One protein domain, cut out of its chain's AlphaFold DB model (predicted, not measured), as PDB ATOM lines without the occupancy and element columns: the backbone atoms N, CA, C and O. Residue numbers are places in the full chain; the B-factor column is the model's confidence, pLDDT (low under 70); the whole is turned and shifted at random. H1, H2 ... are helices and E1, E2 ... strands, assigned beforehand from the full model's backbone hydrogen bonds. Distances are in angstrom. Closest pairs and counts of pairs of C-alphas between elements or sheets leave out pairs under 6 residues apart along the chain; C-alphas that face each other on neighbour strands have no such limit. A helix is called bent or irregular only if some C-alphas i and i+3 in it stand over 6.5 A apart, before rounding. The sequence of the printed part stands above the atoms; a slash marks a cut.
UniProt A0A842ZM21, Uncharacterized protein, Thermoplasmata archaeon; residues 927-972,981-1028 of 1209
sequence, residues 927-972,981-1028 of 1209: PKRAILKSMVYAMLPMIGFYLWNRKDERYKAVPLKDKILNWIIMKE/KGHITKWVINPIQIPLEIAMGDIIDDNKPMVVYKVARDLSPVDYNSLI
ATOM      1  N   PRO A 927      22.330  20.588 -12.578       79.25
ATOM      2  CA  PRO A 927      23.011  21.880 -12.432       79.25
ATOM      3  C   PRO A 927      23.165  22.632 -13.755       79.25
ATOM      4  O   PRO A 927      22.931  23.839 -13.818       79.25
ATOM      5  N   LYS A 928      23.525  21.931 -14.839       74.88
ATOM      6  CA  LYS A 928      23.743  22.547 -16.159       74.88
ATOM      7  C   LYS A 928      22.463  23.196 -16.676       74.88
ATOM      8  O   LYS A 928      22.482  24.329 -17.158       74.88
ATOM      9  N   ARG A 929      21.340  22.485 -16.555       76.44
ATOM     10  CA  ARG A 929      20.032  22.984 -16.970       76.44
ATOM     11  C   ARG A 929      19.558  24.131 -16.088       76.44
ATOM     12  O   ARG A 929      19.033  25.104 -16.627       76.44
ATOM     13  N   ALA A 930      19.721  24.015 -14.771       78.94
ATOM     14  CA  ALA A 930      19.347  25.057 -13.821       78.94
ATOM     15  C   ALA A 930      20.092  26.364 -14.127       78.94
ATOM     16  O   ALA A 930      19.451  27.391 -14.335       78.94
ATOM     17  N   ILE A 931      21.420  26.303 -14.292       78.44
ATOM     18  CA  ILE A 931      22.265  27.456 -14.637       78.44
ATOM     19  C   ILE A 931      21.838  28.077 -15.971       78.44
ATOM     20  O   ILE A 931      21.593  29.281 -16.030       78.44
ATOM     21  N   LEU A 932      21.687  27.276 -17.033       80.06
ATOM     22  CA  LEU A 932      21.284  27.786 -18.348       80.06
ATOM     23  C   LEU A 932      19.918  28.486 -18.295       80.06
ATOM     24  O   LEU A 932      19.743  29.571 -18.850       80.06
ATOM     25  N   LYS A 933      18.943  27.893 -17.602       79.94
ATOM     26  CA  LYS A 933      17.618  28.497 -17.427       79.94
ATOM     27  C   LYS A 933      17.669  29.762 -16.580       79.94
ATOM     28  O   LYS A 933      16.989  30.726 -16.914       79.94
ATOM     29  N   SER A 934      18.482  29.797 -15.530       80.62
ATOM     30  CA  SER A 934      18.726  31.005 -14.741       80.62
ATOM     31  C   SER A 934      19.374  32.113 -15.575       80.62
ATOM     32  O   SER A 934      19.012  33.277 -15.424       80.62
ATOM     33  N   MET A 935      20.264  31.781 -16.513       80.25
ATOM     34  CA  MET A 935      20.799  32.768 -17.450       80.25
ATOM     35  C   MET A 935      19.702  33.331 -18.360       80.25
ATOM     36  O   MET A 935      19.534  34.546 -18.436       80.25
ATOM     37  N   VAL A 936      18.919  32.458 -19.002       82.25
ATOM     38  CA  VAL A 936      17.893  32.851 -19.985       82.25
ATOM     39  C   VAL A 936      16.715  33.591 -19.348       82.25
ATOM     40  O   VAL A 936      16.301  34.630 -19.852       82.25
ATOM     41  N   TYR A 937      16.166  33.076 -18.248       79.38
ATOM     42  CA  TYR A 937      14.933  33.595 -17.639       79.38
ATOM     43  C   TYR A 937      15.171  34.612 -16.524       79.38
ATOM     44  O   TYR A 937      14.223  35.251 -16.068       79.38
ATOM     45  N   ALA A 938      16.416  34.763 -16.071       83.19
ATOM     46  CA  ALA A 938      16.761  35.645 -14.968       83.19
ATOM     47  C   ALA A 938      17.856  36.654 -15.362       83.19
ATOM     48  O   ALA A 938      17.592  37.857 -15.405       83.19
ATOM     49  N   MET A 939      19.068  36.197 -15.679       80.94
ATOM     50  CA  MET A 939      20.218  37.099 -15.856       80.94
ATOM     51  C   MET A 939      20.126  37.968 -17.117       80.94
ATOM     52  O   MET A 939      20.376  39.167 -17.035       80.94
ATOM     53  N   LEU A 940      19.739  37.408 -18.266       85.75
ATOM     54  CA  LEU A 940      19.596  38.179 -19.507       85.75
ATOM     55  C   LEU A 940      18.494  39.252 -19.401       85.75
ATOM     56  O   LEU A 940      18.780  40.402 -19.737       85.75
ATOM     57  N   PRO A 941      17.287  38.955 -18.869       88.56
ATOM     58  CA  PRO A 941      16.305  39.987 -18.548       88.56
ATOM     59  C   PRO A 941      16.840  41.045 -17.584       88.56
ATOM     60  O   PRO A 941      16.591  42.225 -17.807       88.56
ATOM     61  N   MET A 942      17.606  40.662 -16.554       86.25
ATOM     62  CA  MET A 942      18.210  41.634 -15.637       86.25
ATOM     63  C   MET A 942      19.119  42.613 -16.357       86.25
ATOM     64  O   MET A 942      18.926  43.819 -16.219       86.25
ATOM     65  N   ILE A 943      20.070  42.105 -17.137       85.75
ATOM     66  CA  ILE A 943      21.006  42.942 -17.886       85.75
ATOM     67  C   ILE A 943      20.226  43.827 -18.863       85.75
ATOM     68  O   ILE A 943      20.452  45.032 -18.905       85.75
ATOM     69  N   GLY A 944      19.256  43.262 -19.587       87.81
ATOM     70  CA  GLY A 944      18.412  44.001 -20.527       87.81
ATOM     71  C   GLY A 944      17.631  45.142 -19.868       87.81
ATOM     72  O   GLY A 944      17.729  46.283 -20.315       87.81
ATOM     73  N   PHE A 945      16.897  44.867 -18.784       89.00
ATOM     74  CA  PHE A 945      16.140  45.891 -18.056       89.00
ATOM     75  C   PHE A 945      17.055  46.919 -17.390       89.00
ATOM     76  O   PHE A 945      16.727  48.103 -17.380       89.00
ATOM     77  N   TYR A 946      18.203  46.504 -16.859       83.88
ATOM     78  CA  TYR A 946      19.169  47.429 -16.276       83.88
ATOM     79  C   TYR A 946      19.737  48.387 -17.333       83.88
ATOM     80  O   TYR A 946      19.652  49.603 -17.167       83.88
ATOM     81  N   LEU A 947      20.231  47.856 -18.458       85.56
ATOM     82  CA  LEU A 947      20.752  48.656 -19.572       85.56
ATOM     83  C   LEU A 947      19.680  49.552 -20.203       85.56
ATOM     84  O   LEU A 947      19.993  50.643 -20.676       85.56
ATOM     85  N   TRP A 948      18.421  49.106 -20.210       86.50
ATOM     86  CA  TRP A 948      17.292  49.911 -20.663       86.50
ATOM     87  C   TRP A 948      17.031  51.095 -19.729       86.50
ATOM     88  O   TRP A 948      17.011  52.237 -20.178       86.50
ATOM     89  N   ASN A 949      16.861  50.836 -18.429       84.06
ATOM     90  CA  ASN A 949      16.461  51.864 -17.469       84.06
ATOM     91  C   ASN A 949      17.586  52.828 -17.101       84.06
ATOM     92  O   ASN A 949      17.300  53.972 -16.771       84.06
ATOM     93  N   ARG A 950      18.854  52.406 -17.175       78.69
ATOM     94  CA  ARG A 950      19.994  53.283 -16.877       78.69
ATOM     95  C   ARG A 950      20.085  54.494 -17.814       78.69
ATOM     96  O   ARG A 950      20.701  55.492 -17.459       78.69
ATOM     97  N   LYS A 951      19.454  54.429 -18.990       81.44
ATOM     98  CA  LYS A 951      19.339  55.567 -19.916       81.44
ATOM     99  C   LYS A 951      18.467  56.704 -19.371       81.44
ATOM    100  O   LYS A 951      18.503  57.796 -19.922       81.44
ATOM    101  N   ASP A 952      17.683  56.449 -18.327       77.12
ATOM    102  CA  ASP A 952      16.799  57.416 -17.688       77.12
ATOM    103  C   ASP A 952      17.302  57.721 -16.272       77.12
ATOM    104  O   ASP A 952      17.217  56.880 -15.373       77.12
ATOM    105  N   GLU A 953      17.801  58.937 -16.042       70.56
ATOM    106  CA  GLU A 953      18.334  59.348 -14.733       70.56
ATOM    107  C   GLU A 953      17.299  59.231 -13.605       70.56
ATOM    108  O   GLU A 953      17.649  58.963 -12.451       70.56
ATOM    109  N   ARG A 954      16.004  59.312 -13.939       71.56
ATOM    110  CA  ARG A 954      14.897  59.166 -12.986       71.56
ATOM    111  C   ARG A 954      14.807  57.753 -12.402       71.56
ATOM    112  O   ARG A 954      14.191  57.568 -11.351       71.56
ATOM    113  N   TYR A 955      15.442  56.753 -13.022       75.50
ATOM    114  CA  TYR A 955      15.531  55.387 -12.492       75.50
ATOM    115  C   TYR A 955      16.210  55.330 -11.112       75.50
ATOM    116  O   TYR A 955      15.888  54.464 -10.291       75.50
ATOM    117  N   LYS A 956      17.108  56.277 -10.809       69.94
ATOM    118  CA  LYS A 956      17.764  56.389  -9.494       69.94
ATOM    119  C   LYS A 956      16.772  56.679  -8.365       69.94
ATOM    120  O   LYS A 956      16.964  56.206  -7.249       69.94
ATOM    121  N   ALA A 957      15.680  57.382  -8.670       67.19
ATOM    122  CA  ALA A 957      14.635  57.753  -7.717       67.19
ATOM    123  C   ALA A 957      13.574  56.654  -7.490       67.19
ATOM    124  O   ALA A 957      12.671  56.823  -6.668       67.19
ATOM    125  N   VAL A 958      13.655  55.517  -8.193       71.62
ATOM    126  CA  VAL A 958      12.731  54.393  -7.979       71.62
ATOM    127  C   VAL A 958      13.008  53.748  -6.611       71.62
ATOM    128  O   VAL A 958      14.155  53.385  -6.340       71.62
ATOM    129  N   PRO A 959      11.984  53.530  -5.757       73.69
ATOM    130  CA  PRO A 959      12.173  52.932  -4.437       73.69
ATOM    131  C   PRO A 959      12.906  51.586  -4.484       73.69
ATOM    132  O   PRO A 959      12.532  50.692  -5.246       73.69
ATOM    133  N   LEU A 960      13.891  51.392  -3.596       66.25
ATOM    134  CA  LEU A 960      14.708  50.170  -3.530       66.25
ATOM    135  C   LEU A 960      13.856  48.891  -3.436       66.25
ATOM    136  O   LEU A 960      14.122  47.902  -4.112       66.25
ATOM    137  N   LYS A 961      12.772  48.931  -2.655       69.19
ATOM    138  CA  LYS A 961      11.811  47.825  -2.537       69.19
ATOM    139  C   LYS A 961      11.196  47.430  -3.883       69.19
ATOM    140  O   LYS A 961      11.015  46.243  -4.147       69.19
ATOM    141  N   ASP A 962      10.864  48.401  -4.731       77.94
ATOM    142  CA  ASP A 962      10.282  48.118  -6.041       77.94
ATOM    143  C   ASP A 962      11.315  47.508  -6.993       77.94
ATOM    144  O   ASP A 962      10.958  46.573  -7.710       77.94
ATOM    145  N   LYS A 963      12.585  47.940  -6.924       78.81
ATOM    146  CA  LYS A 963      13.710  47.344  -7.674       78.81
ATOM    147  C   LYS A 963      14.030  45.906  -7.231       78.81
ATOM    148  O   LYS A 963      14.332  45.046  -8.061       78.81
ATOM    149  N   ILE A 964      13.933  45.610  -5.930       72.94
ATOM    150  CA  ILE A 964      14.166  44.265  -5.365       72.94
ATOM    151  C   ILE A 964      13.053  43.287  -5.770       72.94
ATOM    152  O   ILE A 964      13.323  42.122  -6.075       72.94
ATOM    153  N   LEU A 965      11.796  43.743  -5.773       77.00
ATOM    154  CA  LEU A 965      10.632  42.882  -5.994       77.00
ATOM    155  C   LEU A 965      10.218  42.747  -7.463       77.00
ATOM    156  O   LEU A 965       9.588  41.745  -7.806       77.00
ATOM    157  N   ASN A 966      10.555  43.721  -8.310       86.19
ATOM    158  CA  ASN A 966      10.058  43.815  -9.680       86.19
ATOM    159  C   ASN A 966      11.175  44.173 -10.667       86.19
ATOM    160  O   ASN A 966      12.170  44.808 -10.321       86.19
ATOM    161  N   TRP A 967      10.981  43.793 -11.923       87.56
ATOM    162  CA  TRP A 967      11.605  44.452 -13.058       87.56
ATOM    163  C   TRP A 967      10.903  45.778 -13.301       87.56
ATOM    164  O   TRP A 967       9.676  45.860 -13.212       87.56
ATOM    165  N   ILE A 968      11.682  46.805 -13.600       88.44
ATOM    166  CA  ILE A 968      11.178  48.155 -13.808       88.44
ATOM    167  C   ILE A 968      11.257  48.472 -15.296       88.44
ATOM    168  O   ILE A 968      12.184  48.032 -15.971       88.44
ATOM    169  N   ILE A 969      10.282  49.214 -15.809       90.00
ATOM    170  CA  ILE A 969      10.359  49.839 -17.130       90.00
ATOM    171  C   ILE A 969       9.911  51.285 -16.960       90.00
ATOM    172  O   ILE A 969       8.747  51.541 -16.644       90.00
ATOM    173  N   MET A 970      10.831  52.228 -17.132       83.94
ATOM    174  CA  MET A 970      10.522  53.655 -17.015       83.94
ATOM    175  C   MET A 970       9.538  54.102 -18.106       83.94
ATOM    176  O   MET A 970       9.608  53.641 -19.246       83.94
ATOM    177  N   LYS A 971       8.605  54.991 -17.750       82.44
ATOM    178  CA  LYS A 971       7.670  55.633 -18.683       82.44
ATOM    179  C   LYS A 971       8.133  57.052 -19.004       82.44
ATOM    180  O   LYS A 971       8.797  57.713 -18.205       82.44
ATOM    181  N   GLU A 972       7.694  57.563 -20.145       73.50
ATOM    182  CA  GLU A 972       7.995  58.934 -20.572       73.50
ATOM    183  C   GLU A 972       7.420  59.984 -19.596       73.50
ATOM    184  O   GLU A 972       8.101  60.951 -19.259       73.50
ATOM    185  N   LYS A 981       9.120  39.949 -10.143       83.62
ATOM    186  CA  LYS A 981      10.183  38.933 -10.233       83.62
ATOM    187  C   LYS A 981       9.760  37.638  -9.535       83.62
ATOM    188  O   LYS A 981       9.229  37.708  -8.419       83.62
ATOM    189  N   GLY A 982      10.082  36.490 -10.146       77.31
ATOM    190  CA  GLY A 982      10.095  35.151  -9.528       77.31
ATOM    191  C   GLY A 982      10.799  35.123  -8.167       77.31
ATOM    192  O   GLY A 982      11.694  35.934  -7.919       77.31
ATOM    193  N   HIS A 983      10.430  34.212  -7.269       73.06
ATOM    194  CA  HIS A 983      11.172  34.007  -6.021       73.06
ATOM    195  C   HIS A 983      12.604  33.533  -6.285       73.06
ATOM    196  O   HIS A 983      13.540  34.136  -5.769       73.06
ATOM    197  N   ILE A 984      12.801  32.528  -7.142       70.88
ATOM    198  CA  ILE A 984      14.140  32.009  -7.494       70.88
ATOM    199  C   ILE A 984      14.908  33.053  -8.299       70.88
ATOM    200  O   ILE A 984      16.100  33.262  -8.100       70.88
ATOM    201  N   THR A 985      14.201  33.762  -9.180       75.81
ATOM    202  CA  THR A 985      14.724  34.901  -9.936       75.81
ATOM    203  C   THR A 985      15.360  35.928  -8.992       75.81
ATOM    204  O   THR A 985      16.509  36.304  -9.192       75.81
ATOM    205  N   LYS A 986      14.682  36.330  -7.906       76.31
ATOM    206  CA  LYS A 986      15.255  37.254  -6.905       76.31
ATOM    207  C   LYS A 986      16.520  36.702  -6.256       76.31
ATOM    208  O   LYS A 986      17.485  37.446  -6.126       76.31
ATOM    209  N   TRP A 987      16.521  35.423  -5.892       69.62
ATOM    210  CA  TRP A 987      17.667  34.752  -5.274       69.62
ATOM    211  C   TRP A 987      18.902  34.707  -6.169       69.62
ATOM    212  O   TRP A 987      20.009  34.934  -5.696       69.62
ATOM    213  N   VAL A 988      18.714  34.454  -7.461       70.81
ATOM    214  CA  VAL A 988      19.816  34.411  -8.431       70.81
ATOM    215  C   VAL A 988      20.307  35.818  -8.781       70.81
ATOM    216  O   VAL A 988      21.500  36.032  -8.971       70.81
ATOM    217  N   ILE A 989      19.395  36.785  -8.898       75.38
ATOM    218  CA  ILE A 989      19.698  38.088  -9.497       75.38
ATOM    219  C   ILE A 989      20.052  39.151  -8.475       75.38
ATOM    220  O   ILE A 989      20.996  39.897  -8.702       75.38
ATOM    221  N   ASN A 990      19.306  39.279  -7.377       71.94
ATOM    222  CA  ASN A 990      19.479  40.403  -6.456       71.94
ATOM    223  C   ASN A 990      20.878  40.455  -5.798       71.94
ATOM    224  O   ASN A 990      21.381  41.572  -5.657       71.94
ATOM    225  N   PRO A 991      21.561  39.326  -5.487       67.44
ATOM    226  CA  PRO A 991      22.960  39.351  -5.047       67.44
ATOM    227  C   PRO A 991      23.940  39.934  -6.073       67.44
ATOM    228  O   PRO A 991      25.056  40.282  -5.710       67.44
ATOM    229  N   ILE A 992      23.548  40.021  -7.347       69.88
ATOM    230  CA  ILE A 992      24.377  40.518  -8.452       69.88
ATOM    231  C   ILE A 992      23.929  41.928  -8.851       69.88
ATOM    232  O   ILE A 992      24.734  42.853  -8.890       69.88
ATOM    233  N   GLN A 993      22.628  42.104  -9.102       71.69
ATOM    234  CA  GLN A 993      22.027  43.356  -9.557       71.69
ATOM    235  C   GLN A 993      22.234  44.484  -8.544       71.69
ATOM    236  O   GLN A 993      22.613  45.579  -8.940       71.69
ATOM    237  N   ILE A 994      22.007  44.240  -7.248       72.25
ATOM    238  CA  ILE A 994      22.057  45.320  -6.253       72.25
ATOM    239  C   ILE A 994      23.496  45.809  -6.023       72.25
ATOM    240  O   ILE A 994      23.708  47.017  -6.112       72.25
ATOM    241  N   PRO A 995      24.508  44.942  -5.806       65.44
ATOM    242  CA  PRO A 995      25.896  45.402  -5.733       65.44
ATOM    243  C   PRO A 995      26.382  46.085  -7.014       65.44
ATOM    244  O   PRO A 995      27.103  47.074  -6.923       65.44
ATOM    245  N   LEU A 996      25.955  45.612  -8.192       70.00
ATOM    246  CA  LEU A 996      26.259  46.258  -9.471       70.00
ATOM    247  C   LEU A 996      25.657  47.669  -9.549       70.00
ATOM    248  O   LEU A 996      26.372  48.614  -9.863       70.00
ATOM    249  N   GLU A 997      24.376  47.841  -9.213       71.12
ATOM    250  CA  GLU A 997      23.722  49.159  -9.192       71.12
ATOM    251  C   GLU A 997      24.359  50.108  -8.158       71.12
ATOM    252  O   GLU A 997      24.481  51.304  -8.423       71.12
ATOM    253  N   ILE A 998      24.833  49.594  -7.015       66.81
ATOM    254  CA  ILE A 998      25.608  50.374  -6.030       66.81
ATOM    255  C   ILE A 998      26.962  50.795  -6.612       66.81
ATOM    256  O   ILE A 998      27.331  51.965  -6.511       66.81
ATOM    257  N   ALA A 999      27.708  49.861  -7.211       65.88
ATOM    258  CA  ALA A 999      29.026  50.124  -7.792       65.88
ATOM    259  C   ALA A 999      28.956  51.137  -8.944       65.88
ATOM    260  O   ALA A 999      29.876  51.929  -9.129       65.88
ATOM    261  N   MET A1000      27.842  51.141  -9.678       68.00
ATOM    262  CA  MET A1000      27.598  52.046 -10.798       68.00
ATOM    263  C   MET A1000      26.960  53.390 -10.404       68.00
ATOM    264  O   MET A1000      26.797  54.241 -11.277       68.00
ATOM    265  N   GLY A1001      26.633  53.606  -9.123       63.50
ATOM    266  CA  GLY A1001      26.085  54.873  -8.616       63.50
ATOM    267  C   GLY A1001      24.583  55.083  -8.863       63.50
ATOM    268  O   GLY A1001      24.113  56.220  -8.863       63.50
ATOM    269  N   ASP A1002      23.823  54.005  -9.075       63.16
ATOM    270  CA  ASP A1002      22.400  54.042  -9.447       63.16
ATOM    271  C   ASP A1002      21.434  53.839  -8.252       63.16
ATOM    272  O   ASP A1002      20.206  53.853  -8.416       63.16
ATOM    273  N   ILE A1003      21.971  53.659  -7.038       59.06
ATOM    274  CA  ILE A1003      21.233  53.605  -5.764       59.06
ATOM    275  C   ILE A1003      21.734  54.731  -4.851       59.06
ATOM    276  O   ILE A1003      22.903  54.754  -4.472       59.06
ATOM    277  N   ILE A1004      20.827  55.642  -4.487       52.56
ATOM    278  CA  ILE A1004      21.080  56.798  -3.618       52.56
ATOM    279  C   ILE A1004      20.695  56.407  -2.180       52.56
ATOM    280  O   ILE A1004      19.554  56.593  -1.764       52.56
ATOM    281  N   ASP A1005      21.607  55.767  -1.443       53.75
ATOM    282  CA  ASP A1005      21.458  55.499  -0.001       53.75
ATOM    283  C   ASP A1005      22.838  55.652   0.669       53.75
ATOM    284  O   ASP A1005      23.792  54.956   0.305       53.75
ATOM    285  N   ASP A1006      22.955  56.576   1.627       44.47
ATOM    286  CA  ASP A1006      24.232  56.962   2.253       44.47
ATOM    287  C   ASP A1006      24.820  55.854   3.152       44.47
ATOM    288  O   ASP A1006      25.995  55.897   3.516       44.47
ATOM    289  N   ASN A1007      24.038  54.816   3.485       54.97
ATOM    290  CA  ASN A1007      24.452  53.736   4.383       54.97
ATOM    291  C   ASN A1007      24.578  52.383   3.655       54.97
ATOM    292  O   ASN A1007      23.771  51.465   3.826       54.97
ATOM    293  N   LYS A1008      25.635  52.244   2.844       53.09
ATOM    294  CA  LYS A1008      25.941  51.038   2.042       53.09
ATOM    295  C   LYS A1008      25.921  49.712   2.841       53.09
ATOM    296  O   LYS A1008      25.339  48.750   2.334       53.09
ATOM    297  N   PRO A1009      26.447  49.621   4.083       50.72
ATOM    298  CA  PRO A1009      26.310  48.420   4.923       50.72
ATOM    299  C   PRO A1009      24.853  48.038   5.221       50.72
ATOM    300  O   PRO A1009      24.495  46.859   5.228       50.72
ATOM    301  N   MET A1010      23.988  49.035   5.412       50.78
ATOM    302  CA  MET A1010      22.567  48.827   5.678       50.78
ATOM    303  C   MET A1010      21.824  48.301   4.441       50.78
ATOM    304  O   MET A1010      20.892  47.506   4.565       50.78
ATOM    305  N   VAL A1011      22.252  48.686   3.237       54.09
ATOM    306  CA  VAL A1011      21.724  48.137   1.977       54.09
ATOM    307  C   VAL A1011      22.125  46.669   1.811       54.09
ATOM    308  O   VAL A1011      21.267  45.843   1.512       54.09
ATOM    309  N   VAL A1012      23.386  46.314   2.090       50.59
ATOM    310  CA  VAL A1012      23.866  44.917   2.057       50.59
ATOM    311  C   VAL A1012      23.107  44.041   3.060       50.59
ATOM    312  O   VAL A1012      22.662  42.953   2.705       50.59
ATOM    313  N   TYR A1013      22.877  44.530   4.281       53.03
ATOM    314  CA  TYR A1013      22.063  43.820   5.271       53.03
ATOM    315  C   TYR A1013      20.596  43.669   4.832       53.03
ATOM    316  O   TYR A1013      20.023  42.592   4.993       53.03
ATOM    317  N   LYS A1014      19.976  44.707   4.244       56.59
ATOM    318  CA  LYS A1014      18.607  44.620   3.693       56.59
ATOM    319  C   LYS A1014      18.524  43.565   2.585       56.59
ATOM    320  O   LYS A1014      17.604  42.758   2.602       56.59
ATOM    321  N   VAL A1015      19.511  43.514   1.687       55.84
ATOM    322  CA  VAL A1015      19.604  42.494   0.630       55.84
ATOM    323  C   VAL A1015      19.781  41.097   1.225       55.84
ATOM    324  O   VAL A1015      19.024  40.201   0.872       55.84
ATOM    325  N   ALA A1016      20.712  40.903   2.164       49.22
ATOM    326  CA  ALA A1016      20.938  39.612   2.819       49.22
ATOM    327  C   ALA A1016      19.700  39.108   3.588       49.22
ATOM    328  O   ALA A1016      19.417  37.913   3.596       49.22
ATOM    329  N   ARG A1017      18.933  40.014   4.200       55.53
ATOM    330  CA  ARG A1017      17.687  39.693   4.907       55.53
ATOM    331  C   ARG A1017      16.519  39.405   3.962       55.53
ATOM    332  O   ARG A1017      15.736  38.501   4.235       55.53
ATOM    333  N   ASP A1018      16.386  40.151   2.869       55.56
ATOM    334  CA  ASP A1018      15.345  39.915   1.858       55.56
ATOM    335  C   ASP A1018      15.640  38.643   1.026       55.56
ATOM    336  O   ASP A1018      14.752  38.100   0.369       55.56
ATOM    337  N   LEU A1019      16.880  38.146   1.115       48.47
ATOM    338  CA  LEU A1019      17.344  36.811   0.738       48.47
ATOM    339  C   LEU A1019      17.326  35.843   1.941       48.47
ATOM    340  O   LEU A1019      18.120  34.921   1.997       48.47
ATOM    341  N   SER A1020      16.493  36.030   2.965       48.69
ATOM    342  CA  SER A1020      16.327  35.023   4.024       48.69
ATOM    343  C   SER A1020      15.235  34.013   3.629       48.69
ATOM    344  O   SER A1020      14.181  34.434   3.149       48.69
ATOM    345  N   PRO A1021      15.415  32.695   3.874       43.41
ATOM    346  CA  PRO A1021      14.379  31.659   3.699       43.41
ATOM    347  C   PRO A1021      13.070  31.943   4.423       43.41
ATOM    348  O   PRO A1021      12.001  31.458   4.056       43.41
ATOM    349  N   VAL A1022      13.202  32.700   5.502       48.00
ATOM    350  CA  VAL A1022      12.154  33.016   6.439       48.00
ATOM    351  C   VAL A1022      12.226  34.513   6.675       48.00
ATOM    352  O   VAL A1022      13.236  35.024   7.165       48.00
ATOM    353  N   ASP A1023      11.154  35.222   6.337       55.94
ATOM    354  CA  ASP A1023      10.988  36.593   6.795       55.94
ATOM    355  C   ASP A1023      10.816  36.534   8.319       55.94
ATOM    356  O   ASP A1023       9.779  36.097   8.823       55.94
ATOM    357  N   TYR A1024      11.857  36.908   9.063       50.34
ATOM    358  CA  TYR A1024      11.875  36.845  10.526       50.34
ATOM    359  C   TYR A1024      10.716  37.636  11.159       50.34
ATOM    360  O   TYR A1024      10.240  37.271  12.230       50.34
ATOM    361  N   ASN A1025      10.183  38.650  10.467       51.06
ATOM    362  CA  ASN A1025       9.014  39.410  10.912       51.06
ATOM    363  C   ASN A1025       7.690  38.687  10.612       51.06
ATOM    364  O   ASN A1025       6.657  38.965  11.228       51.06
ATOM    365  N   SER A1026       7.690  37.749   9.663       53.59
ATOM    366  CA  SER A1026       6.563  36.854   9.378       53.59
ATOM    367  C   SER A1026       6.472  35.681  10.356       53.59
ATOM    368  O   SER A1026       5.392  35.112  10.475       53.59
ATOM    369  N   LEU A1027       7.549  35.379  11.104       51.00
ATOM    370  CA  LEU A1027       7.591  34.332  12.137       51.00
ATOM    371  C   LEU A1027       6.713  34.619  13.350       51.00
ATOM    372  O   LEU A1027       6.390  33.704  14.103       51.00
ATOM    373  N   ILE A1028       6.329  35.878  13.546       56.19
ATOM    374  CA  ILE A1028       5.450  36.277  14.637       56.19
ATOM    375  C   ILE A1028       4.011  35.919  14.237       56.19
ATOM    376  O   ILE A1028       3.495  36.477  13.262       56.19
TER     377      ILE A1028
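This is residues 927 to 972 and 981 to 1028 of the 1209 residues of an uncharacterized protein of Thermoplasmata archaeon (UniProt A0A842ZM21). A kinked helix, H4, lies in the middle, with H5 folded back beside it as a helical hairpin on one side and the long, slightly bent helix H1 crossing at a slant on the other. The short helices H2 and H3 and the strand E1 make a smaller side group, with E1 running beside the second arm of H1 and H3 next to H4; residues 1021 to 1028 stick out as a free tail. The printed part has 94 residues, with named elements in the order H1, H2, H3, E1, H4, H5, and its class is mostly helix. It is compact, with a radius of gyration of the C-alphas of 14.0 A, and spans 37 by 35 by 23 A.

H1, residues 927 to 949, was assigned as one helix by its hydrogen bonds but is bent: C-alphas 937 and 940 are 6.8 A apart, and its arms H1a, residues 927 to 937, and H1b, residues 940 to 949, stand at 27 degrees. H2, residues 953 to 957, is close to H1b but not clearly touching; their closest C-alphas, Asn 949 and Tyr 955, are 6.2 A apart. H3, residues 960 to 965, follows by a tight link. E1, residues 966 to 970, pairs with no named strand; it has 8 pairs of C-alphas within 8 A of H1b, the closest being Asn 949 and Met 970, 6.2 A apart. The hub is H4, residues 983 to 999, only just irregular, with C-alphas 988 and 991 6.8 A apart and a kink of 45 degrees near residue 990. H1a and H4 only just touch, with 3 pairs of C-alphas within 8 A, the closest Ser 934 and Val 988 at 7.3 A, at a steep tilt of 66 degrees. H3 and H4 only just touch, with 3 such pairs, the closest Ile 964 and Asn 990 at 6.7 A, at a shallow tilt of 29 degrees, opposite ways. H5, residues 1008 to 1018, forms a hairpin with H4: they only just touch, with 3 such pairs, the closest Pro 991 and Val 1015 at 7.3 A, at a shallow tilt of 4 degrees. H1b and H5 are apart. Every O i to N i+4 pair is within hydrogen-bond range in H1a, H1b, H3 and H5, against 10 of 13 in H4 and 0 of 1 in H2, where 2 of 2 O i to N i+3 pairs are.

H1a begins at C-alpha 927, (23.011, 21.880, -12.432), and measures 15.2 A; H1b measures 14.2 A. E1 is 12.3 A long. H4 begins at C-alpha 983, (11.172, 34.007, -6.021), and is 24.1 A long. H5, 15.4 A long, ends at C-alpha 1018, (15.345, 39.915, 1.858).

The C-alphas farthest apart, Glu 972 and Ile 1028, are 41.9 A apart. Residues 973 to 980 are not printed, and C-alphas 972 and 981 are 22.6 A apart across this cut. Of the links printed whole, none is long. The mean pLDDT of the printed part is 70.1; 39 residues are under 70, among them residues 998 to 1028.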